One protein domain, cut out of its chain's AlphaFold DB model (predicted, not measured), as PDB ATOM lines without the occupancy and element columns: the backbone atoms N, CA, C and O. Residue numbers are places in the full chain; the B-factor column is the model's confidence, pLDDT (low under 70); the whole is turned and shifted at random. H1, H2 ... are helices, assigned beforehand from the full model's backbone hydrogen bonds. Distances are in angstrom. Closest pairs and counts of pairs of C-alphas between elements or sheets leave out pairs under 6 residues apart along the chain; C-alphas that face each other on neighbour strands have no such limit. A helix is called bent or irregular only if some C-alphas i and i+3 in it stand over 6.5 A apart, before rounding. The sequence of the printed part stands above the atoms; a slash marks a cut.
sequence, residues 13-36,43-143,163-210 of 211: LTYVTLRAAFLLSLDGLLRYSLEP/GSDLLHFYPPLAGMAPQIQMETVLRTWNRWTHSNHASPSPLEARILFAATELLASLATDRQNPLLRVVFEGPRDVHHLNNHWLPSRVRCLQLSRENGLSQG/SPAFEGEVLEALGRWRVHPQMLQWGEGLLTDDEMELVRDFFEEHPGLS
ATOM      1  N   LEU A  13     -20.283  51.472 -27.324       90.31
ATOM      2  CA  LEU A  13     -19.622  50.205 -27.580       90.31
ATOM      3  C   LEU A  13     -20.117  49.081 -26.656       90.31
ATOM      4  O   LEU A  13     -20.242  47.952 -27.103       90.31
ATOM      5  N   THR A  14     -20.465  49.384 -25.401       90.19
ATOM      6  CA  THR A  14     -21.104  48.415 -24.491       90.19
ATOM      7  C   THR A  14     -22.516  48.061 -24.953       90.19
ATOM      8  O   THR A  14     -22.904  46.899 -24.861       90.19
ATOM      9  N   TYR A  15     -23.257  49.032 -25.494       93.25
ATOM     10  CA  TYR A  15     -24.536  48.760 -26.150       93.25
ATOM     11  C   TYR A  15     -24.355  47.807 -27.341       93.25
ATOM     12  O   TYR A  15     -25.012  46.771 -27.383       93.25
ATOM     13  N   VAL A  16     -23.411  48.087 -28.251       94.12
ATOM     14  CA  VAL A  16     -23.106  47.211 -29.401       94.12
ATOM     15  C   VAL A  16     -22.714  45.804 -28.934       94.12
ATOM     16  O   VAL A  16     -23.178  44.817 -29.499       94.12
ATOM     17  N   THR A  17     -21.909  45.699 -27.872       93.75
ATOM     18  CA  THR A  17     -21.513  44.424 -27.258       93.75
ATOM     19  C   THR A  17     -22.714  43.610 -26.777       93.75
ATOM     20  O   THR A  17     -22.854  42.446 -27.143       93.75
ATOM     21  N   LEU A  18     -23.593  44.208 -25.970       94.94
ATOM     22  CA  LEU A  18     -24.750  43.503 -25.415       94.94
ATOM     23  C   LEU A  18     -25.809  43.206 -26.481       94.94
ATOM     24  O   LEU A  18     -26.454  42.163 -26.422       94.94
ATOM     25  N   ARG A  19     -25.946  44.065 -27.494       95.12
ATOM     26  CA  ARG A  19     -26.856  43.834 -28.618       95.12
ATOM     27  C   ARG A  19     -26.400  42.666 -29.491       95.12
ATOM     28  O   ARG A  19     -27.221  41.831 -29.855       95.12
ATOM     29  N   ALA A  20     -25.100  42.560 -29.773       94.50
ATOM     30  CA  ALA A  20     -24.537  41.399 -30.467       94.50
ATOM     31  C   ALA A  20     -24.770  40.098 -29.688       94.50
ATOM     32  O   ALA A  20     -25.169  39.095 -30.278       94.50
ATOM     33  N   ALA A  21     -24.582  40.132 -28.365       95.06
ATOM     34  CA  ALA A  21     -24.863  38.993 -27.498       95.06
ATOM     35  C   ALA A  21     -26.341  38.584 -27.530       95.06
ATOM     36  O   ALA A  21     -26.635  37.405 -27.696       95.06
ATOM     37  N   PHE A  22     -27.260  39.551 -27.435       95.44
ATOM     38  CA  PHE A  22     -28.698  39.296 -27.523       95.44
ATOM     39  C   PHE A  22     -29.081  38.634 -28.850       95.44
ATOM     40  O   PHE A  22     -29.725  37.589 -28.835       95.44
ATOM     41  N   LEU A  23     -28.659  39.204 -29.983       94.00
ATOM     42  CA  LEU A  23     -29.018  38.687 -31.307       94.00
ATOM     43  C   LEU A  23     -28.526  37.252 -31.518       94.00
ATOM     44  O   LEU A  23     -29.238  36.435 -32.095       94.00
ATOM     45  N   LEU A  24     -27.333  36.933 -31.015       91.75
ATOM     46  CA  LEU A  24     -26.794  35.580 -31.080       91.75
ATOM     47  C   LEU A  24     -27.558  34.607 -30.172       91.75
ATOM     48  O   LEU A  24     -27.831  33.478 -30.570       91.75
ATOM     49  N   SER A  25     -27.934  35.039 -28.964       91.56
ATOM     50  CA  SER A  25     -28.769  34.233 -28.067       91.56
ATOM     51  C   SER A  25     -30.168  33.994 -28.641       91.56
ATOM     52  O   SER A  25     -30.688  32.888 -28.509       91.56
ATOM     53  N   LEU A  26     -30.756  34.992 -29.306       91.81
ATOM     54  CA  LEU A  26     -32.045  34.878 -29.988       91.81
ATOM     55  C   LEU A  26     -31.973  33.900 -31.166       91.81
ATOM     56  O   LEU A  26     -32.794  32.991 -31.253       91.81
ATOM     57  N   ASP A  27     -30.972  34.032 -32.038       89.00
ATOM     58  CA  ASP A  27     -30.750  33.096 -33.147       89.00
ATOM     59  C   ASP A  27     -30.546  31.659 -32.636       89.00
ATOM     60  O   ASP A  27     -31.179  30.728 -33.134       89.00
ATOM     61  N   GLY A  28     -29.754  31.475 -31.574       85.00
ATOM     62  CA  GLY A  28     -29.580  30.175 -30.921       85.00
ATOM     63  C   GLY A  28     -30.885  29.599 -30.357       85.00
ATOM     64  O   GLY A  28     -31.160  28.409 -30.526       85.00
ATOM     65  N   LEU A  29     -31.718  30.434 -29.730       88.12
ATOM     66  CA  LEU A  29     -33.024  30.037 -29.198       88.12
ATOM     67  C   LEU A  29     -33.983  29.586 -30.310       88.12
ATOM     68  O   LEU A  29     -34.596  28.522 -30.205       88.12
ATOM     69  N   LEU A  30     -34.078  30.363 -31.392       88.00
ATOM     70  CA  LEU A  30     -34.943  30.055 -32.531       88.00
ATOM     71  C   LEU A  30     -34.489  28.775 -33.246       88.00
ATOM     72  O   LEU A  30     -35.314  27.911 -33.543       88.00
ATOM     73  N   ARG A  31     -33.180  28.591 -33.458       83.88
ATOM     74  CA  ARG A  31     -32.632  27.355 -34.043       83.88
ATOM     75  C   ARG A  31     -32.920  26.131 -33.184       83.88
ATOM     76  O   ARG A  31     -33.283  25.087 -33.726       83.88
ATOM     77  N   TYR A  32     -32.786  26.255 -31.864       79.69
ATOM     78  CA  TYR A  32     -33.086  25.164 -30.940       79.69
ATOM     79  C   TYR A  32     -34.560  24.738 -31.005       79.69
ATOM     80  O   TYR A  32     -34.847  23.543 -30.963       79.69
ATOM     81  N   SER A  33     -35.485  25.693 -31.151       80.31
ATOM     82  CA  SER A  33     -36.919  25.407 -31.308       80.31
ATOM     83  C   SER A  33     -37.241  24.746 -32.655       80.31
ATOM     84  O   SER A  33     -37.990  23.770 -32.697       80.31
ATOM     85  N   LEU A  34     -36.629  25.214 -33.748       79.25
ATOM     86  CA  LEU A  34     -36.898  24.701 -35.095       79.25
ATOM     87  C   LEU A  34     -36.277  23.319 -35.362       79.25
ATOM     88  O   LEU A  34     -36.906  22.479 -36.005       79.25
ATOM     89  N   GLU A  35     -35.051  23.062 -34.894       77.69
ATOM     90  CA  GLU A  35     -34.322  21.811 -35.158       77.69
ATOM     91  C   GLU A  35     -33.560  21.288 -33.916       77.69
ATOM     92  O   GLU A  35     -32.324  21.229 -33.908       77.69
ATOM     93  N   PRO A  36     -34.262  20.811 -32.869       67.94
ATOM     94  CA  PRO A  36     -33.630  20.383 -31.616       67.94
ATOM     95  C   PRO A  36     -32.645  19.212 -31.787       67.94
ATOM     96  O   PRO A  36     -31.710  19.068 -31.004       67.94
ATOM     97  N   GLY A  43     -19.893  26.266 -32.179       51.50
ATOM     98  CA  GLY A  43     -18.823  27.287 -32.058       51.50
ATOM     99  C   GLY A  43     -19.206  28.782 -32.109       51.50
ATOM    100  O   GLY A  43     -18.330  29.633 -32.017       51.50
ATOM    101  N   SER A  44     -20.487  29.102 -32.248       58.16
ATOM    102  CA  SER A  44     -21.070  30.413 -32.529       58.16
ATOM    103  C   SER A  44     -22.090  30.774 -31.451       58.16
ATOM    104  O   SER A  44     -22.984  31.578 -31.683       58.16
ATOM    105  N   ASP A  45     -21.973  30.172 -30.272       75.38
ATOM    106  CA  ASP A  45     -22.794  30.519 -29.121       75.38
ATOM    107  C   ASP A  45     -22.111  31.645 -28.342       75.38
ATOM    108  O   ASP A  45     -20.883  31.680 -28.230       75.38
ATOM    109  N   LEU A  46     -22.902  32.534 -27.733       83.50
ATOM    110  CA  LEU A  46     -22.406  33.628 -26.885       83.50
ATOM    111  C   LEU A  46     -21.361  33.140 -25.869       83.50
ATOM    112  O   LEU A  46     -20.317  33.761 -25.676       83.50
ATOM    113  N   LEU A  47     -21.643  32.007 -25.230       85.56
ATOM    114  CA  LEU A  47     -20.852  31.472 -24.125       85.56
ATOM    115  C   LEU A  47     -19.706  30.560 -24.575       85.56
ATOM    116  O   LEU A  47     -19.008  30.005 -23.731       85.56
ATOM    117  N   HIS A  48     -19.442  30.455 -25.883       85.12
ATOM    118  CA  HIS A  48     -18.242  29.782 -26.389       85.12
ATOM    119  C   HIS A  48     -16.954  30.393 -25.810       85.12
ATOM    120  O   HIS A  48     -16.003  29.680 -25.500       85.12
ATOM    121  N   PHE A  49     -16.956  31.710 -25.592       83.12
ATOM    122  CA  PHE A  49     -15.829  32.450 -25.023       83.12
ATOM    123  C   PHE A  49     -15.722  32.342 -23.495       83.12
ATOM    124  O   PHE A  49     -14.744  32.811 -22.920       83.12
ATOM    125  N   TYR A  50     -16.694  31.714 -22.827       86.44
ATOM    126  CA  TYR A  50     -16.632  31.417 -21.397       86.44
ATOM    127  C   TYR A  50     -17.221  30.019 -21.115       86.44
ATOM    128  O   TYR A  50     -18.372  29.894 -20.675       86.44
ATOM    129  N   PRO A  51     -16.430  28.952 -21.353       82.75
ATOM    130  CA  PRO A  51     -16.872  27.560 -21.256       82.75
ATOM    131  C   PRO A  51     -17.584  27.153 -19.956       82.75
ATOM    132  O   PRO A  51     -18.500  26.336 -20.053       82.75
ATOM    133  N   PRO A  52     -17.262  27.702 -18.762       83.75
ATOM    134  CA  PRO A  52     -17.985  27.347 -17.539       83.75
ATOM    135  C   PRO A  52     -19.495  27.617 -17.601       83.75
ATOM    136  O   PRO A  52     -20.262  26.934 -16.929       83.75
ATOM    137  N   LEU A  53     -19.944  28.565 -18.434       85.38
ATOM    138  CA  LEU A  53     -21.370  28.836 -18.638       85.38
ATOM    139  C   LEU A  53     -21.951  28.159 -19.885       85.38
ATOM    140  O   LEU A  53     -23.144  28.300 -20.143       85.38
ATOM    141  N   ALA A  54     -21.167  27.390 -20.647       81.50
ATOM    142  CA  ALA A  54     -21.627  26.789 -21.900       81.50
ATOM    143  C   ALA A  54     -22.868  25.897 -21.718       81.50
ATOM    144  O   ALA A  54     -23.640  25.736 -22.654       81.50
ATOM    145  N   GLY A  55     -23.103  25.343 -20.523       81.19
ATOM    146  CA  GLY A  55     -24.292  24.548 -20.196       81.19
ATOM    147  C   GLY A  55     -25.610  25.332 -20.116       81.19
ATOM    148  O   GLY A  55     -26.668  24.716 -20.221       81.19
ATOM    149  N   MET A  56     -25.565  26.661 -19.983       88.62
ATOM    150  CA  MET A  56     -26.742  27.502 -19.745       88.62
ATOM    151  C   MET A  56     -27.785  27.370 -20.863       88.62
ATOM    152  O   MET A  56     -27.447  27.394 -22.051       88.62
ATOM    153  N   ALA A  57     -29.059  27.254 -20.486       88.44
ATOM    154  CA  ALA A  57     -30.158  27.160 -21.442       88.44
ATOM    155  C   ALA A  57     -30.282  28.456 -22.279       88.44
ATOM    156  O   ALA A  57     -30.158  29.538 -21.701       88.44
ATOM    157  N   PRO A  58     -30.536  28.394 -23.605       88.56
ATOM    158  CA  PRO A  58     -30.523  29.573 -24.485       88.56
ATOM    159  C   PRO A  58     -31.423  30.723 -24.010       88.56
ATOM    160  O   PRO A  58     -31.015  31.884 -24.021       88.56
ATOM    161  N   GLN A  59     -32.613  30.399 -23.502       90.88
ATOM    162  CA  GLN A  59     -33.553  31.370 -22.948       90.88
ATOM    163  C   GLN A  59     -33.008  32.082 -21.698       90.88
ATOM    164  O   GLN A  59     -33.237  33.275 -21.520       90.88
ATOM    165  N   ILE A  60     -32.212  31.389 -20.875       93.00
ATOM    166  CA  ILE A  60     -31.552  31.973 -19.699       93.00
ATOM    167  C   ILE A  60     -30.335  32.809 -20.108       93.00
ATOM    168  O   ILE A  60     -30.080  33.848 -19.500       93.00
ATOM    169  N   GLN A  61     -29.608  32.423 -21.163       92.44
ATOM    170  CA  GLN A  61     -28.536  33.262 -21.717       92.44
ATOM    171  C   GLN A  61     -29.099  34.616 -22.155       92.44
ATOM    172  O   GLN A  61     -28.598  35.662 -21.740       92.44
ATOM    173  N   MET A  62     -30.194  34.584 -22.923       93.69
ATOM    174  CA  MET A  62     -30.915  35.779 -23.351       93.69
ATOM    175  C   MET A  62     -31.410  36.600 -22.153       93.69
ATOM    176  O   MET A  62     -31.148  37.802 -22.096       93.69
ATOM    177  N   GLU A  63     -32.043  35.963 -21.159       94.75
ATOM    178  CA  GLU A  63     -32.468  36.636 -19.925       94.75
ATOM    179  C   GLU A  63     -31.303  37.361 -19.245       94.75
ATOM    180  O   GLU A  63     -31.423  38.526 -18.862       94.75
ATOM    181  N   THR A  64     -30.159  36.692 -19.116       94.12
ATOM    182  CA  THR A  64     -29.000  37.236 -18.409       94.12
ATOM    183  C   THR A  64     -28.404  38.430 -19.157       94.12
ATOM    184  O   THR A  64     -28.017  39.414 -18.522       94.12
ATOM    185  N   VAL A  65     -28.388  38.407 -20.496       95.38
ATOM    186  CA  VAL A  65     -27.985  39.562 -21.319       95.38
ATOM    187  C   VAL A  65     -28.923  40.749 -21.088       95.38
ATOM    188  O   VAL A  65     -28.447  41.855 -20.819       95.38
ATOM    189  N   LEU A  66     -30.241  40.527 -21.124       95.50
ATOM    190  CA  LEU A  66     -31.236  41.588 -20.924       95.50
ATOM    191  C   LEU A  66     -31.169  42.162 -19.508       95.50
ATOM    192  O   LEU A  66     -31.150  43.377 -19.321       95.50
ATOM    193  N   ARG A  67     -31.028  41.303 -18.498       93.69
ATOM    194  CA  ARG A  67     -30.846  41.725 -17.105       93.69
ATOM    195  C   ARG A  67     -29.572  42.550 -16.923       93.69
ATOM    196  O   ARG A  67     -29.616  43.589 -16.262       93.69
ATOM    197  N   THR A  68     -28.467  42.119 -17.535       92.69
ATOM    198  CA  THR A  68     -27.186  42.846 -17.524       92.69
ATOM    199  C   THR A  68     -27.352  44.230 -18.145       92.69
ATOM    200  O   THR A  68     -26.899  45.222 -17.574       92.69
ATOM    201  N   TRP A  69     -28.050  44.327 -19.281       93.12
ATOM    202  CA  TRP A  69     -28.365  45.603 -19.918       93.12
ATOM    203  C   TRP A  69     -29.202  46.515 -19.020       93.12
ATOM    204  O   TRP A  69     -28.817  47.659 -18.779       93.12
ATOM    205  N   ASN A  70     -30.305  46.007 -18.474       92.25
ATOM    206  CA  ASN A  70     -31.192  46.778 -17.613       92.25
ATOM    207  C   ASN A  70     -30.472  47.315 -16.369       92.25
ATOM    208  O   ASN A  70     -30.641  48.475 -15.991       92.25
ATOM    209  N   ARG A  71     -29.612  46.507 -15.738       89.25
ATOM    210  CA  ARG A  71     -28.794  46.992 -14.621       89.25
ATOM    211  C   ARG A  71     -27.764  48.017 -15.072       89.25
ATOM    212  O   ARG A  71     -27.579  49.010 -14.365       89.25
ATOM    213  N   TRP A  72     -27.140  47.820 -16.230       86.00
ATOM    214  CA  TRP A  72     -26.171  48.756 -16.793       86.00
ATOM    215  C   TRP A  72     -26.777  50.139 -17.066       86.00
ATOM    216  O   TRP A  72     -26.127  51.151 -16.807       86.00
ATOM    217  N   THR A  73     -28.024  50.202 -17.542       86.88
ATOM    218  CA  THR A  73     -28.720  51.464 -17.832       86.88
ATOM    219  C   THR A  73     -29.241  52.174 -16.582       86.88
ATOM    220  O   THR A  73     -29.234  53.403 -16.550       86.88
ATOM    221  N   HIS A  74     -29.641  51.437 -15.541       83.38
ATOM    222  CA  HIS A  74     -30.276  52.015 -14.348       83.38
ATOM    223  C   HIS A  74     -29.336  52.238 -13.152       83.38
ATOM    224  O   HIS A  74     -29.626  53.072 -12.297       83.38
ATOM    225  N   SER A  75     -28.210  51.522 -13.052       70.69
ATOM    226  CA  SER A  75     -27.431  51.457 -11.799       70.69
ATOM    227  C   SER A  75     -26.278  52.464 -11.684       70.69
ATOM    228  O   SER A  75     -25.411  52.275 -10.837       70.69
ATOM    229  N   ASN A  76     -26.224  53.514 -12.514       64.56
ATOM    230  CA  ASN A  76     -25.174  54.551 -12.495       64.56
ATOM    231  C   ASN A  76     -23.742  53.983 -12.317       64.56
ATOM    232  O   ASN A  76     -22.970  54.453 -11.482       64.56
ATOM    233  N   HIS A  77     -23.419  52.924 -13.071       61.56
ATOM    234  CA  HIS A  77     -22.132  52.214 -13.033       61.56
ATOM    235  C   HIS A  77     -21.749  51.569 -11.687       61.56
ATOM    236  O   HIS A  77     -20.563  51.475 -11.362       61.56
ATOM    237  N   ALA A  78     -22.721  51.071 -10.913       67.69
ATOM    238  CA  ALA A  78     -22.429  50.099  -9.859       67.69
ATOM    239  C   ALA A  78     -21.584  48.937 -10.421       67.69
ATOM    240  O   ALA A  78     -21.767  48.533 -11.573       67.69
ATOM    241  N   SER A  79     -20.658  48.407  -9.616       76.81
ATOM    242  CA  SER A  79     -19.812  47.284 -10.031       76.81
ATOM    243  C   SER A  79     -20.681  46.118 -10.522       76.81
ATOM    244  O   SER A  79     -21.647  45.772  -9.826       76.81
ATOM    245  N   PRO A  80     -20.371  45.522 -11.690       83.38
ATOM    246  CA  PRO A  80     -21.143  44.397 -12.203       83.38
ATOM    247  C   PRO A  80     -21.104  43.237 -11.205       83.38
ATOM    248  O   PRO A  80     -20.096  43.039 -10.517       83.38
ATOM    249  N   SER A  81     -22.195  42.473 -11.126       84.44
ATOM    250  CA  SER A  81     -22.198  41.216 -10.376       84.44
ATOM    251  C   SER A  81     -21.204  40.235 -11.010       84.44
ATOM    252  O   SER A  81     -20.807  40.412 -12.172       84.44
ATOM    253  N   PRO A  82     -20.776  39.189 -10.285       83.69
ATOM    254  CA  PRO A  82     -19.880  38.191 -10.843       83.69
ATOM    255  C   PRO A  82     -20.403  37.610 -12.161       83.69
ATOM    256  O   PRO A  82     -19.649  37.593 -13.134       83.69
ATOM    257  N   LEU A  83     -21.684  37.225 -12.226       87.06
ATOM    258  CA  LEU A  83     -22.314  36.703 -13.443       87.06
ATOM    259  C   LEU A  83     -22.304  37.735 -14.581       87.06
ATOM    260  O   LEU A  83     -21.875  37.427 -15.693       87.06
ATOM    261  N   GLU A  84     -22.696  38.978 -14.303       88.94
ATOM    262  CA  GLU A  84     -22.697  40.059 -15.300       88.94
ATOM    263  C   GLU A  84     -21.305  40.320 -15.871       88.94
ATOM    264  O   GLU A  84     -21.163  40.552 -17.069       88.94
ATOM    265  N   ALA A  85     -20.264  40.250 -15.041       86.69
ATOM    266  CA  ALA A  85     -18.890  40.413 -15.495       86.69
ATOM    267  C   ALA A  85     -18.495  39.330 -16.518       86.69
ATOM    268  O   ALA A  85     -17.832  39.648 -17.505       86.69
ATOM    269  N   ARG A  86     -18.942  38.075 -16.334       87.81
ATOM    270  CA  ARG A  86     -18.695  36.972 -17.286       87.81
ATOM    271  C   ARG A  86     -19.499  37.147 -18.570       87.81
ATOM    272  O   ARG A  86     -18.956  36.938 -19.650       87.81
ATOM    273  N   ILE A  87     -20.757  37.577 -18.471       91.50
ATOM    274  CA  ILE A  87     -21.580  37.879 -19.651       91.50
ATOM    275  C   ILE A  87     -20.975  39.030 -20.451       91.50
ATOM    276  O   ILE A  87     -20.835  38.927 -21.665       91.50
ATOM    277  N   LEU A  88     -20.548  40.103 -19.783       90.38
ATOM    278  CA  LEU A  88     -19.864  41.223 -20.425       90.38
ATOM    279  C   LEU A  88     -18.551  40.782 -21.069       90.38
ATOM    280  O   LEU A  88     -18.253  41.235 -22.171       90.38
ATOM    281  N   PHE A  89     -17.780  39.909 -20.416       89.19
ATOM    282  CA  PHE A  89     -16.569  39.325 -20.986       89.19
ATOM    283  C   PHE A  89     -16.884  38.537 -22.265       89.19
ATOM    284  O   PHE A  89     -16.409  38.914 -23.337       89.19
ATOM    285  N   ALA A  90     -17.761  37.533 -22.178       91.25
ATOM    286  CA  ALA A  90     -18.140  36.682 -23.304       91.25
ATOM    287  C   ALA A  90     -18.723  37.489 -24.475       91.25
ATOM    288  O   ALA A  90     -18.334  37.296 -25.623       91.25
ATOM    289  N   ALA A  91     -19.583  38.468 -24.186       92.81
ATOM    290  CA  ALA A  91     -20.144  39.368 -25.188       92.81
ATOM    291  C   ALA A  91     -19.071  40.237 -25.867       92.81
ATOM    292  O   ALA A  91     -19.175  40.546 -27.056       92.81
ATOM    293  N   THR A  92     -18.041  40.664 -25.129       91.88
ATOM    294  CA  THR A  92     -16.967  41.491 -25.701       91.88
ATOM    295  C   THR A  92     -16.061  40.664 -26.602       91.88
ATOM    296  O   THR A  92     -15.730  41.124 -27.692       91.88
ATOM    297  N   GLU A  93     -15.709  39.445 -26.184       90.94
ATOM    298  CA  GLU A  93     -14.972  38.492 -27.025       90.94
ATOM    299  C   GLU A  93     -15.764  38.137 -28.288       90.94
ATOM    300  O   GLU A  93     -15.216  38.155 -29.392       90.94
ATOM    301  N   LEU A  94     -17.078  37.936 -28.154       91.81
ATOM    302  CA  LEU A  94     -17.969  37.746 -29.289       91.81
ATOM    303  C   LEU A  94     -17.900  38.929 -30.258       91.81
ATOM    304  O   LEU A  94     -17.664  38.739 -31.449       91.81
ATOM    305  N   LEU A  95     -18.069  40.158 -29.766       92.75
ATOM    306  CA  LEU A  95     -18.005  41.334 -30.630       92.75
ATOM    307  C   LEU A  95     -16.623  41.483 -31.286       92.75
ATOM    308  O   LEU A  95     -16.549  41.907 -32.436       92.75
ATOM    309  N   ALA A  96     -15.538  41.127 -30.593       90.50
ATOM    310  CA  ALA A  96     -14.188  41.146 -31.155       90.50
ATOM    311  C   ALA A  96     -14.040  40.133 -32.301       90.50
ATOM    312  O   ALA A  96     -13.490  40.461 -33.358       90.50
ATOM    313  N   SER A  97     -14.577  38.925 -32.109       89.56
ATOM    314  CA  SER A  97     -14.625  37.876 -33.127       89.56
ATOM    315  C   SER A  97     -15.425  38.334 -34.352       89.56
ATOM    316  O   SER A  97     -14.899  38.325 -35.466       89.56
ATOM    317  N   LEU A  98     -16.636  38.865 -34.145       89.62
ATOM    318  CA  LEU A  98     -17.481  39.398 -35.218       89.62
ATOM    319  C   LEU A  98     -16.809  40.564 -35.948       89.62
ATOM    320  O   LEU A  98     -16.778  40.586 -37.169       89.62
ATOM    321  N   ALA A  99     -16.221  41.518 -35.220       89.19
ATOM    322  CA  ALA A  99     -15.567  42.692 -35.802       89.19
ATOM    323  C   ALA A  99     -14.366  42.334 -36.694       89.19
ATOM    324  O   ALA A  99     -14.007  43.119 -37.579       89.19
ATOM    325  N   THR A 100     -13.744  41.173 -36.468       86.88
ATOM    326  CA  THR A 100     -12.650  40.666 -37.305       86.88
ATOM    327  C   THR A 100     -13.153  40.278 -38.699       86.88
ATOM    328  O   THR A 100     -12.468  40.545 -39.688       86.88
ATOM    329  N   ASP A 101     -14.372  39.740 -38.797       85.56
ATOM    330  CA  ASP A 101     -15.051  39.454 -40.060       85.56
ATOM    331  C   ASP A 101     -16.044  40.569 -40.428       85.56
ATOM    332  O   ASP A 101     -17.228  40.550 -40.097       85.56
ATOM    333  N   ARG A 102     -15.564  41.563 -41.183       72.25
ATOM    334  CA  ARG A 102     -16.386  42.714 -41.599       72.25
ATOM    335  C   ARG A 102     -17.567  42.358 -42.503       72.25
ATOM    336  O   ARG A 102     -18.433  43.208 -42.695       72.25
ATOM    337  N   GLN A 103     -17.581  41.167 -43.102       80.44
ATOM    338  CA  GLN A 103     -18.685  40.718 -43.951       80.44
ATOM    339  C   GLN A 103     -19.729  39.921 -43.167       80.44
ATOM    340  O   GLN A 103     -20.716  39.478 -43.754       80.44
ATOM    341  N   ASN A 104     -19.553  39.779 -41.850       83.81
ATOM    342  CA  ASN A 104     -20.493  39.055 -41.020       83.81
ATOM    343  C   ASN A 104     -21.868  39.760 -41.020       83.81
ATOM    344  O   ASN A 104     -21.972  40.911 -40.578       83.81
ATOM    345  N   PRO A 105     -22.940  39.091 -41.488       85.88
ATOM    346  CA  PRO A 105     -24.262  39.701 -41.604       85.88
ATOM    347  C   PRO A 105     -24.837  40.121 -40.246       85.88
ATOM    348  O   PRO A 105     -25.607  41.078 -40.188       85.88
ATOM    349  N   LEU A 106     -24.421  39.477 -39.149       87.62
ATOM    350  CA  LEU A 106     -24.880  39.803 -37.801       87.62
ATOM    351  C   LEU A 106     -24.484  41.225 -37.395       87.62
ATOM    352  O   LEU A 106     -25.278  41.922 -36.770       87.62
ATOM    353  N   LEU A 107     -23.296  41.699 -37.795       88.75
ATOM    354  CA  LEU A 107     -22.864  43.066 -37.484       88.75
ATOM    355  C   LEU A 107     -23.815  44.102 -38.075       88.75
ATOM    356  O   LEU A 107     -24.102  45.103 -37.424       88.75
ATOM    357  N   ARG A 108     -24.334  43.864 -39.282       88.19
ATOM    358  CA  ARG A 108     -25.296  44.776 -39.900       88.19
ATOM    359  C   ARG A 108     -26.555  44.911 -39.039       88.19
ATOM    360  O   ARG A 108     -26.939  46.033 -38.727       88.19
ATOM    361  N   VAL A 109     -27.108  43.787 -38.583       90.75
ATOM    362  CA  VAL A 109     -28.306  43.746 -37.723       90.75
ATOM    363  C   VAL A 109     -28.047  44.388 -36.353       90.75
ATOM    364  O   VAL A 109     -28.898  45.100 -35.817       90.75
ATOM    365  N   VAL A 110     -26.840  44.218 -35.795       91.88
ATOM    366  CA  VAL A 110     -26.431  44.894 -34.549       91.88
ATOM    367  C   VAL A 110     -26.546  46.414 -34.687       91.88
ATOM    368  O   VAL A 110     -27.068  47.071 -33.784       91.88
ATOM    369  N   PHE A 111     -26.090  46.979 -35.807       92.06
ATOM    370  CA  PHE A 111     -26.114  48.426 -36.032       92.06
ATOM    371  C   PHE A 111     -27.484  48.975 -36.451       92.06
ATOM    372  O   PHE A 111     -27.692  50.171 -36.307       92.06
ATOM    373  N   GLU A 112     -28.416  48.138 -36.909       91.31
ATOM    374  CA  GLU A 112     -29.801  48.514 -37.257       91.31
ATOM    375  C   GLU A 112     -30.738  48.580 -36.023       91.31
ATOM    376  O   GLU A 112     -31.957  48.609 -36.155       91.31
ATOM    377  N   GLY A 113     -30.181  48.596 -34.807       89.75
ATOM    378  CA  GLY A 113     -30.944  48.656 -33.557       89.75
ATOM    379  C   GLY A 113     -31.566  50.014 -33.214       89.75
ATOM    380  O   GLY A 113     -31.377  50.996 -33.928       89.75
ATOM    381  N   PRO A 114     -32.242  50.113 -32.053       90.75
ATOM    382  CA  PRO A 114     -32.969  51.321 -31.639       90.75
ATOM    383  C   PRO A 114     -32.079  52.552 -31.393       90.75
ATOM    384  O   PRO A 114     -32.579  53.676 -31.351       90.75
ATOM    385  N   ARG A 115     -30.768  52.371 -31.191       89.81
ATOM    386  CA  ARG A 115     -29.815  53.473 -30.989       89.81
ATOM    387  C   ARG A 115     -28.970  53.709 -32.231       89.81
ATOM    388  O   ARG A 115     -28.381  52.768 -32.757       89.81
ATOM    389  N   ASP A 116     -28.811  54.977 -32.609       88.75
ATOM    390  CA  ASP A 116     -27.923  55.376 -33.703       88.75
ATOM    391  C   ASP A 116     -26.445  55.279 -33.289       88.75
ATOM    392  O   ASP A 116     -25.848  56.195 -32.720       88.75
ATOM    393  N   VAL A 117     -25.850  54.125 -33.584       90.12
ATOM    394  CA  VAL A 117     -24.436  53.819 -33.325       90.12
ATOM    395  C   VAL A 117     -23.675  53.472 -34.608       90.12
ATOM    396  O   VAL A 117     -22.592  52.885 -34.558       90.12
ATOM    397  N   HIS A 118     -24.191  53.866 -35.778       87.50
ATOM    398  CA  HIS A 118     -23.562  53.569 -37.072       87.50
ATOM    399  C   HIS A 118     -22.134  54.118 -37.186       87.50
ATOM    400  O   HIS A 118     -21.285  53.534 -37.858       87.50
ATOM    401  N   HIS A 119     -21.828  55.198 -36.466       87.12
ATOM    402  CA  HIS A 119     -20.490  55.785 -36.387       87.12
ATOM    403  C   HIS A 119     -19.423  54.830 -35.798       87.12
ATOM    404  O   HIS A 119     -18.215  55.056 -35.965       87.12
ATOM    405  N   LEU A 120     -19.841  53.768 -35.097       86.75
ATOM    406  CA  LEU A 120     -18.963  52.708 -34.601       86.75
ATOM    407  C   LEU A 120     -18.657  51.637 -35.654       86.75
ATOM    408  O   LEU A 120     -17.611  50.996 -35.544       86.75
ATOM    409  N   ASN A 121     -19.502  51.476 -36.678       86.12
ATOM    410  CA  ASN A 121     -19.324  50.502 -37.755       86.12
ATOM    411  C   ASN A 121     -18.283  50.979 -38.777       86.12
ATOM    412  O   ASN A 121     -18.589  51.359 -39.906       86.12
ATOM    413  N   ASN A 122     -17.027  51.026 -38.355       86.25
ATOM    414  CA  ASN A 122     -15.920  51.451 -39.193       86.25
ATOM    415  C   ASN A 122     -14.734  50.491 -39.064       86.25
ATOM    416  O   ASN A 122     -14.735  49.538 -38.284       86.25
ATOM    417  N   HIS A 123     -13.679  50.756 -39.833       85.69
ATOM    418  CA  HIS A 123     -12.490  49.910 -39.842       85.69
ATOM    419  C   HIS A 123     -11.770  49.823 -38.482       85.69
ATOM    420  O   HIS A 123     -11.014  48.876 -38.277       85.69
ATOM    421  N   TRP A 124     -12.039  50.741 -37.549       88.12
ATOM    422  CA  TRP A 124     -11.477  50.754 -36.199       88.12
ATOM    423  C   TRP A 124     -12.288  49.962 -35.175       88.12
ATOM    424  O   TRP A 124     -11.856  49.889 -34.025       88.12
ATOM    425  N   LEU A 125     -13.435  49.376 -35.540       89.50
ATOM    426  CA  LEU A 125     -14.256  48.606 -34.603       89.50
ATOM    427  C   LEU A 125     -13.439  47.537 -33.847       89.50
ATOM    428  O   LEU A 125     -13.482  47.573 -32.619       89.50
ATOM    429  N   PRO A 126     -12.607  46.688 -34.491       90.00
ATOM    430  CA  PRO A 126     -11.777  45.718 -33.766       90.00
ATOM    431  C   PRO A 126     -10.860  46.368 -32.725       90.00
ATOM    432  O   PRO A 126     -10.781  45.918 -31.585       90.00
ATOM    433  N   SER A 127     -10.197  47.471 -33.087       89.06
ATOM    434  CA  SER A 127      -9.306  48.201 -32.181       89.06
ATOM    435  C   SER A 127     -10.067  48.814 -31.008       89.06
ATOM    436  O   SER A 127      -9.599  48.750 -29.876       89.06
ATOM    437  N   ARG A 128     -11.260  49.370 -31.253       90.06
ATOM    438  CA  ARG A 128     -12.126  49.932 -30.207       90.06
ATOM    439  C   ARG A 128     -12.609  48.856 -29.242       90.06
ATOM    440  O   ARG A 128     -12.553  49.070 -28.034       90.06
ATOM    441  N   VAL A 129     -13.026  47.700 -29.759       89.44
ATOM    442  CA  VAL A 129     -13.411  46.543 -28.938       89.44
ATOM    443  C   VAL A 129     -12.226  46.071 -28.103       89.44
ATOM    444  O   VAL A 129     -12.379  45.858 -26.903       89.44
ATOM    445  N   ARG A 130     -11.018  46.020 -28.681       87.25
ATOM    446  CA  ARG A 130      -9.814  45.672 -27.921       87.25
ATOM    447  C   ARG A 130      -9.518  46.680 -26.810       87.25
ATOM    448  O   ARG A 130      -9.228  46.281 -25.689       87.25
ATOM    449  N   CYS A 131      -9.647  47.977 -27.083       85.75
ATOM    450  CA  CYS A 131      -9.528  49.007 -26.051       85.75
ATOM    451  C   CYS A 131     -10.587  48.848 -24.954       85.75
ATOM    452  O   CYS A 131     -10.273  49.085 -23.791       85.75
ATOM    453  N   LEU A 132     -11.813  48.433 -25.287       84.94
ATOM    454  CA  LEU A 132     -12.859  48.161 -24.301       84.94
ATOM    455  C   LEU A 132     -12.518  46.962 -23.416       84.94
ATOM    456  O   LEU A 132     -12.706  47.057 -22.208       84.94
ATOM    457  N   GLN A 133     -11.993  45.875 -23.992       83.50
ATOM    458  CA  GLN A 133     -11.508  44.719 -23.226       83.50
ATOM    459  C   GLN A 133     -10.465  45.167 -22.200       83.50
ATOM    460  O   GLN A 133     -10.651  44.928 -21.013       83.50
ATOM    461  N   LEU A 134      -9.446  45.912 -22.649       80.12
ATOM    462  CA  LEU A 134      -8.380  46.442 -21.792       80.12
ATOM    463  C   LEU A 134      -8.903  47.442 -20.748       80.12
ATOM    464  O   LEU A 134      -8.491  47.425 -19.599       80.12
ATOM    465  N   SER A 135      -9.849  48.312 -21.111       75.56
ATOM    466  CA  SER A 135     -10.412  49.306 -20.178       75.56
ATOM    467  C   SER A 135     -11.299  48.673 -19.104       75.56
ATOM    468  O   SER A 135     -11.538  49.278 -18.062       75.56
ATOM    469  N   ARG A 136     -11.814  47.466 -19.366       72.75
ATOM    470  CA  ARG A 136     -12.554  46.647 -18.403       72.75
ATOM    471  C   ARG A 136     -11.629  45.783 -17.541       72.75
ATOM    472  O   ARG A 136     -12.135  45.124 -16.633       72.75
ATOM    473  N   GLU A 137     -10.310  45.808 -17.773       61.19
ATOM    474  CA  GLU A 137      -9.305  45.159 -16.922       61.19
ATOM    475  C   GLU A 137      -9.155  45.891 -15.579       61.19
ATOM    476  O   GLU A 137      -8.147  46.513 -15.265       61.19
ATOM    477  N   ASN A 138     -10.195  45.788 -14.756       57.72
ATOM    478  CA  ASN A 138     -10.087  45.821 -13.303       57.72
ATOM    479  C   ASN A 138     -10.028  44.359 -12.814       57.72
ATOM    480  O   ASN A 138     -10.353  43.459 -13.584       57.72
ATOM    481  N   GLY A 139      -9.652  44.095 -11.552       58.81
ATOM    482  CA  GLY A 139      -9.357  42.746 -11.006       58.81
ATOM    483  C   GLY A 139     -10.347  41.596 -11.309       58.81
ATOM    484  O   GLY A 139      -9.986  40.433 -11.170       58.81
ATOM    485  N   LEU A 140     -11.556  41.898 -11.794       65.69
ATOM    486  CA  LEU A 140     -12.507  40.952 -12.387       65.69
ATOM    487  C   LEU A 140     -11.950  40.191 -13.606       65.69
ATOM    488  O   LEU A 140     -12.165  38.987 -13.704       65.69
ATOM    489  N   SER A 141     -11.231  40.850 -14.525       67.06
ATOM    490  CA  SER A 141     -10.660  40.175 -15.704       67.06
ATOM    491  C   SER A 141      -9.553  39.197 -15.313       67.06
ATOM    492  O   SER A 141      -9.451  38.119 -15.891       67.06
ATOM    493  N   GLN A 142      -8.761  39.537 -14.290       67.94
ATOM    494  CA  GLN A 142      -7.728  38.659 -13.750       67.94
ATOM    495  C   GLN A 142      -8.337  37.408 -13.103       67.94
ATOM    496  O   GLN A 142      -7.826  36.318 -13.336       67.94
ATOM    497  N   GLY A 143      -9.446  37.548 -12.363       70.69
ATOM    498  CA  GLY A 143     -10.196  36.406 -11.825       70.69
ATOM    499  C   GLY A 143     -10.748  35.495 -12.927       70.69
ATOM    500  O   GLY A 143     -10.514  34.292 -12.902       70.69
ATOM    501  N   SER A 163     -15.797  33.966  -3.438       51.94
ATOM    502  CA  SER A 163     -16.938  34.478  -2.692       51.94
ATOM    503  C   SER A 163     -18.093  33.484  -2.854       51.94
ATOM    504  O   SER A 163     -18.453  33.197  -3.994       51.94
ATOM    505  N   PRO A 164     -18.736  33.004  -1.776       55.00
ATOM    506  CA  PRO A 164     -19.891  32.101  -1.876       55.00
ATOM    507  C   PRO A 164     -21.042  32.682  -2.721       55.00
ATOM    508  O   PRO A 164     -21.887  31.943  -3.218       55.00
ATOM    509  N   ALA A 165     -21.057  34.003  -2.931       56.84
ATOM    510  CA  ALA A 165     -21.983  34.671  -3.840       56.84
ATOM    511  C   ALA A 165     -21.738  34.336  -5.328       56.84
ATOM    512  O   ALA A 165     -22.690  34.287  -6.099       56.84
ATOM    513  N   PHE A 166     -20.488  34.085  -5.741       64.00
ATOM    514  CA  PHE A 166     -20.136  33.740  -7.125       64.00
ATOM    515  C   PHE A 166     -20.647  32.352  -7.515       64.00
ATOM    516  O   PHE A 166     -21.363  32.234  -8.511       64.00
ATOM    517  N   GLU A 167     -20.315  31.323  -6.726       68.62
ATOM    518  CA  GLU A 167     -20.781  29.956  -6.986       68.62
ATOM    519  C   GLU A 167     -22.311  29.897  -6.974       68.62
ATOM    520  O   GLU A 167     -22.904  29.284  -7.858       68.62
ATOM    521  N   GLY A 168     -22.949  30.599  -6.029       75.75
ATOM    522  CA  GLY A 168     -24.404  30.682  -5.933       75.75
ATOM    523  C   GLY A 168     -25.058  31.244  -7.197       75.75
ATOM    524  O   GLY A 168     -25.879  30.560  -7.802       75.75
ATOM    525  N   GLU A 169     -24.672  32.451  -7.631       80.06
ATOM    526  CA  GLU A 169     -25.281  33.104  -8.805       80.06
ATOM    527  C   GLU A 169     -25.060  32.314 -10.105       80.06
ATOM    528  O   GLU A 169     -25.963  32.211 -10.939       80.06
ATOM    529  N   VAL A 170     -23.862  31.751 -10.298       80.62
ATOM    530  CA  VAL A 170     -23.518  30.995 -11.513       80.62
ATOM    531  C   VAL A 170     -24.236  29.649 -11.558       80.62
ATOM    532  O   VAL A 170     -24.808  29.301 -12.595       80.62
ATOM    533  N   LEU A 171     -24.242  28.898 -10.453       82.56
ATOM    534  CA  LEU A 171     -24.945  27.616 -10.376       82.56
ATOM    535  C   LEU A 171     -26.456  27.801 -10.498       82.56
ATOM    536  O   LEU A 171     -27.109  27.006 -11.173       82.56
ATOM    537  N   GLU A 172     -27.007  28.860  -9.906       86.44
ATOM    538  CA  GLU A 172     -28.415  29.211 -10.066       86.44
ATOM    539  C   GLU A 172     -28.741  29.476 -11.541       86.44
ATOM    540  O   GLU A 172     -29.667  28.874 -12.082       86.44
ATOM    541  N   ALA A 173     -27.946  30.298 -12.233       86.38
ATOM    542  CA  ALA A 173     -28.157  30.572 -13.654       86.38
ATOM    543  C   ALA A 173     -28.033  29.311 -14.533       86.38
ATOM    544  O   ALA A 173     -28.795  29.147 -15.481       86.38
ATOM    545  N   LEU A 174     -27.112  28.395 -14.213       87.06
ATOM    546  CA  LEU A 174     -26.958  27.120 -14.923       87.06
ATOM    547  C   LEU A 174     -28.107  26.133 -14.662       87.06
ATOM    548  O   LEU A 174     -28.461  25.365 -15.553       87.06
ATOM    549  N   GLY A 175     -28.667  26.135 -13.451       86.19
ATOM    550  CA  GLY A 175     -29.760  25.247 -13.050       86.19
ATOM    551  C   GLY A 175     -31.151  25.739 -13.452       86.19
ATOM    552  O   GLY A 175     -32.115  24.973 -13.389       86.19
ATOM    553  N   ARG A 176     -31.282  27.007 -13.858       90.62
ATOM    554  CA  ARG A 176     -32.559  27.586 -14.282       90.62
ATOM    555  C   ARG A 176     -32.938  27.140 -15.692       90.62
ATOM    556  O   ARG A 176     -32.110  26.997 -16.586       90.62
ATOM    557  N   TRP A 177     -34.242  26.954 -15.878       89.69
ATOM    558  CA  TRP A 177     -34.836  26.599 -17.169       89.69
ATOM    559  C   TRP A 177     -35.925  27.574 -17.617       89.69
ATOM    560  O   TRP A 177     -36.174  27.704 -18.813       89.69
ATOM    561  N   ARG A 178     -36.573  28.264 -16.674       91.56
ATOM    562  CA  ARG A 178     -37.656  29.206 -16.956       91.56
ATOM    563  C   ARG A 178     -37.176  30.642 -16.852       91.56
ATOM    564  O   ARG A 178     -36.459  30.987 -15.907       91.56
ATOM    565  N   VAL A 179     -37.585  31.449 -17.825       93.00
ATOM    566  CA  VAL A 179     -37.285  32.873 -17.843       93.00
ATOM    567  C   VAL A 179     -38.188  33.640 -16.895       93.00
ATOM    568  O   VAL A 179     -39.346  33.279 -16.677       93.00
ATOM    569  N   HIS A 180     -37.658  34.738 -16.371       92.94
ATOM    570  CA  HIS A 180     -38.432  35.657 -15.552       92.94
ATOM    571  C   HIS A 180     -39.545  36.338 -16.382       92.94
ATOM    572  O   HIS A 180     -39.272  36.822 -17.486       92.94
ATOM    573  N   PRO A 181     -40.781  36.492 -15.862       87.25
ATOM    574  CA  PRO A 181     -41.917  37.024 -16.629       87.25
ATOM    575  C   PRO A 181     -41.726  38.479 -17.082       87.25
ATOM    576  O   PRO A 181     -42.307  38.928 -18.065       87.25
ATOM    577  N   GLN A 182     -40.886  39.235 -16.373       89.38
ATOM    578  CA  GLN A 182     -40.570  40.630 -16.704       89.38
ATOM    579  C   GLN A 182     -39.340  40.781 -17.607       89.38
ATOM    580  O   GLN A 182     -38.911  41.906 -17.848       89.38
ATOM    581  N   MET A 183     -38.762  39.686 -18.116       92.69
ATOM    582  CA  MET A 183     -37.528  39.727 -18.906       92.69
ATOM    583  C   MET A 183     -37.616  40.694 -20.099       92.69
ATOM    584  O   MET A 183     -36.663  41.422 -20.364       92.69
ATOM    585  N   LEU A 184     -38.763  40.762 -20.783       92.19
ATOM    586  CA  LEU A 184     -38.963  41.672 -21.917       92.19
ATOM    587  C   LEU A 184     -38.830  43.153 -21.534       92.19
ATOM    588  O   LEU A 184     -38.327  43.943 -22.325       92.19
ATOM    589  N   GLN A 185     -39.219  43.529 -20.312       92.50
ATOM    590  CA  GLN A 185     -39.095  44.911 -19.826       92.50
ATOM    591  C   GLN A 185     -37.627  45.329 -19.710       92.50
ATOM    592  O   GLN A 185     -37.291  46.500 -19.844       92.50
ATOM    593  N   TRP A 186     -36.734  44.363 -19.502       94.00
ATOM    594  CA  TRP A 186     -35.301  44.610 -19.442       94.00
ATOM    595  C   TRP A 186     -34.684  44.854 -20.816       94.00
ATOM    596  O   TRP A 186     -33.530  45.243 -20.863       94.00
ATOM    597  N   GLY A 187     -35.409  44.642 -21.919       91.25
ATOM    598  CA  GLY A 187     -34.926  44.892 -23.278       91.25
ATOM    599  C   GLY A 187     -35.034  46.345 -23.744       91.25
ATOM    600  O   GLY A 187     -34.574  46.658 -24.844       91.25
ATOM    601  N   GLU A 188     -35.613  47.242 -22.938       91.75
ATOM    602  CA  GLU A 188     -35.883  48.623 -23.346       91.75
ATOM    603  C   GLU A 188     -34.605  49.354 -23.791       91.75
ATOM    604  O   GLU A 188     -33.590  49.411 -23.089       91.75
ATOM    605  N   GLY A 189     -34.642  49.913 -25.003       90.44
ATOM    606  CA  GLY A 189     -33.516  50.629 -25.597       90.44
ATOM    607  C   GLY A 189     -32.331  49.746 -26.011       90.44
ATOM    608  O   GLY A 189     -31.320  50.309 -26.445       90.44
ATOM    609  N   LEU A 190     -32.443  48.417 -25.875       93.88
ATOM    610  CA  LEU A 190     -31.558  47.417 -26.486       93.88
ATOM    611  C   LEU A 190     -32.212  46.770 -27.708       93.88
ATOM    612  O   LEU A 190     -31.536  46.596 -28.721       93.88
ATOM    613  N   LEU A 191     -33.496  46.420 -27.591       94.81
ATOM    614  CA  LEU A 191     -34.291  45.731 -28.605       94.81
ATOM    615  C   LEU A 191     -35.115  46.726 -29.424       94.81
ATOM    616  O   LEU A 191     -35.536  47.769 -28.924       94.81
ATOM    617  N   THR A 192     -35.343  46.379 -30.684       94.69
ATOM    618  CA  THR A 192     -36.370  46.994 -31.533       94.69
ATOM    619  C   THR A 192     -37.759  46.463 -31.166       94.69
ATOM    620  O   THR A 192     -37.876  45.430 -30.503       94.69
ATOM    621  N   ASP A 193     -38.813  47.152 -31.606       93.50
ATOM    622  CA  ASP A 193     -40.193  46.710 -31.371       93.50
ATOM    623  C   ASP A 193     -40.463  45.332 -31.997       93.50
ATOM    624  O   ASP A 193     -41.000  44.456 -31.319       93.50
ATOM    625  N   ASP A 194     -39.977  45.105 -33.221       94.00
ATOM    626  CA  ASP A 194     -40.091  43.823 -33.931       94.00
ATOM    627  C   ASP A 194     -39.380  42.684 -33.176       94.00
ATOM    628  O   ASP A 194     -39.900  41.576 -33.056       94.00
ATOM    629  N   GLU A 195     -38.192  42.945 -32.616       94.94
ATOM    630  CA  GLU A 195     -37.465  41.960 -31.799       94.94
ATOM    631  C   GLU A 195     -38.200  41.656 -30.486       94.94
ATOM    632  O   GLU A 195     -38.208  40.511 -30.038       94.94
ATOM    633  N   MET A 196     -38.819  42.661 -29.857       94.38
ATOM    634  CA  MET A 196     -39.620  42.451 -28.647       94.38
ATOM    635  C   MET A 196     -40.883  41.636 -28.928       94.38
ATOM    636  O   MET A 196     -41.246  40.793 -28.108       94.38
ATOM    637  N   GLU A 197     -41.554  41.889 -30.054       94.75
ATOM    638  CA  GLU A 197     -42.721  41.122 -30.496       94.75
ATOM    639  C   GLU A 197     -42.334  39.673 -30.796       94.75
ATOM    640  O   GLU A 197     -42.911  38.761 -30.214       94.75
ATOM    641  N   LEU A 198     -41.254  39.453 -31.551       94.00
ATOM    642  CA  LEU A 198     -40.747  38.114 -31.854       94.00
ATOM    643  C   LEU A 198     -40.430  37.295 -30.592       94.00
ATOM    644  O   LEU A 198     -40.766  36.114 -30.509       94.00
ATOM    645  N   VAL A 199     -39.774  37.906 -29.597       93.56
ATOM    646  CA  VAL A 199     -39.478  37.219 -28.330       93.56
ATOM    647  C   VAL A 199     -40.765  36.937 -27.551       93.56
ATOM    648  O   VAL A 199     -40.876  35.877 -26.938       93.56
ATOM    649  N   ARG A 200     -41.740  37.854 -27.566       93.88
ATOM    650  CA  ARG A 200     -43.041  37.643 -26.915       93.88
ATOM    651  C   ARG A 200     -43.773  36.454 -27.529       93.88
ATOM    652  O   ARG A 200     -44.106  35.532 -26.789       93.88
ATOM    653  N   ASP A 201     -43.935  36.449 -28.847       93.56
ATOM    654  CA  ASP A 201     -44.618  35.387 -29.589       93.56
ATOM    655  C   ASP A 201     -43.968  34.027 -29.313       93.56
ATOM    656  O   ASP A 201     -44.650  33.048 -29.006       93.56
ATOM    657  N   PHE A 202     -42.630  33.980 -29.297       92.81
ATOM    658  CA  PHE A 202     -41.892  32.766 -28.966       92.81
ATOM    659  C   PHE A 202     -42.282  32.189 -27.595       92.81
ATOM    660  O   PHE A 202     -42.508  30.984 -27.475       92.81
ATOM    661  N   PHE A 203     -42.364  33.014 -26.546       92.31
ATOM    662  CA  PHE A 203     -42.728  32.528 -25.208       92.31
ATOM    663  C   PHE A 203     -44.226  32.251 -25.052       92.31
ATOM    664  O   PHE A 203     -44.584  31.377 -24.263       92.31
ATOM    665  N   GLU A 204     -45.091  32.921 -25.814       91.94
ATOM    666  CA  GLU A 204     -46.520  32.592 -25.876       91.94
ATOM    667  C   GLU A 204     -46.755  31.202 -26.487       91.94
ATOM    668  O   GLU A 204     -47.577  30.433 -25.983       91.94
ATOM    669  N   GLU A 205     -45.979  30.831 -27.508       90.75
ATOM    670  CA  GLU A 205     -45.990  29.483 -28.090       90.75
ATOM    671  C   GLU A 205     -45.340  28.428 -27.175       90.75
ATOM    672  O   GLU A 205     -45.687  27.244 -27.230       90.75
ATOM    673  N   HIS A 206     -44.423  28.848 -26.295       88.88
ATOM    674  CA  HIS A 206     -43.646  27.973 -25.413       88.88
ATOM    675  C   HIS A 206     -43.819  28.326 -23.920       88.88
ATOM    676  O   HIS A 206     -42.827  28.571 -23.223       88.88
ATOM    677  N   PRO A 207     -45.044  28.262 -23.360       85.94
ATOM    678  CA  PRO A 207     -45.334  28.743 -22.003       85.94
ATOM    679  C   PRO A 207     -44.595  27.963 -20.904       85.94
ATOM    680  O   PRO A 207     -44.421  28.453 -19.793       85.94
ATOM    681  N   GLY A 208     -44.117  26.747 -21.194       86.25
ATOM    682  CA  GLY A 208     -43.294  25.961 -20.265       86.25
ATOM    683  C   GLY A 208     -41.899  26.544 -20.003       86.25
ATOM    684  O   GLY A 208     -41.216  26.078 -19.084       86.25
ATOM    685  N   LEU A 209     -41.477  27.532 -20.802       86.38
ATOM    686  CA  LEU A 209     -40.206  28.241 -20.672       86.38
ATOM    687  C   LEU A 209     -40.327  29.555 -19.887       86.38
ATOM    688  O   LEU A 209     -39.294  30.152 -19.608       86.38
ATOM    689  N   SER A 210     -41.530  29.982 -19.500       84.88
ATOM    690  CA  SER A 210     -41.786  31.139 -18.626       84.88
ATOM    691  C   SER A 210     -42.309  30.690 -17.254       84.88
ATOM    692  O   SER A 210     -42.951  29.643 -17.155       84.88
TER     693      SER A 210
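AT A GLANCE: This is residues 13 to 36, 43 to 143 and 163 to 210 of the 211 residues of an uncharacterized protein of Planctomycetia bacterium (UniProt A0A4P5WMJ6). Two antiparallel helices side by side, H1 and H3, make the core, and H4 crosses both at nearly right angles on one side, with H6 running back beside H4. On the other side of the core H9 packs on H3 and H10 packs on H9; H5 packs on H1, while H8 meets the first residues of H4. The printed part has 173 residues with ten named helices, H1 to H10 in order, and no named strand: the class is all helix. It is compact, with a radius of gyration of the C-alphas of 15.5 A, and rounded, spanning 43 by 39 by 32 A.

IN THESE COORDINATES: Find C-alpha 13 at (-19.622, 50.205, -27.580); from there H1 runs through residues 13 to 34, 31.7 A long. After a cut come H2, residues 46 to 49, and H3, residues 58 to 74, 24.6 A. H2 is irregular, but only just: C-alphas 46 and 49 are 6.9 A apart. Look next at C-alpha 82, at (-19.880, 38.191, -10.843), where H4 begins; it holds residues 82 to 100, 27.5 A. H5 is residues 105 to 111, H6 125 to 135, H7 140 to 143, H8 164 to 175 and H9 183 to 187. H10, residues 193 to 205, 18.5 A, ends at C-alpha 205, (-45.990, 29.483, -28.090).

HOW THE PARTS SIT: Start at the hub, H4, which touches six helices. Its residues 88 to 95 touch residues 16 to 21 of H1, closest at the C-alphas of Ala 21 and Ala 91, 5.3 A, about perpendicular at 90 degrees. H6 touches H4 at a shallow tilt of 26 degrees, opposite ways, closest at C-alphas 99 and 126, 5.3 A. H2 touches H4, C-alphas 49 and 90 being closest at 5.1 A. H8 touches H4 at Phe 166 and Pro 82, C-alphas 5.8 A apart. H7 is close to H4 but not clearly touching, with C-alphas 85 and 140 at 7.1 A. H1 and H3 touch at a shallow tilt of 23 degrees, opposite ways, closest at C-alphas 29 and 58, 5.4 A. H5 touches H1 at C-alphas 20 and 110, 5.7 A. H9 touches H3 at C-alphas 70 and 186, 5.0 A, and H10 at C-alphas 184 and 196, 6.8 A. In H1, H3, H4, H5, H6, H8 and H10 every O i to N i+4 pair is within hydrogen-bond range; H9 has 0 of 1, but 2 of 2 O i to N i+3 pairs, and H2 and H7 are too short for an i+4 pair.

THE WHOLE: The C-alphas farthest apart, of His 123 and Gly 208, are 43.7 A apart. Residues 37 to 42 and 144 to 162 are not printed; the gaps are 16.3 A between C-alphas 36 and 43 and 11.5 A between C-alphas 143 and 163. The link from H5 to H6 is long, with 13 residues. Mean pLDDT of the printed part is 85.7; look for values under 70 at residues 36, 43 to 44, 76 to 78, 137 to 142 and 163 to 167.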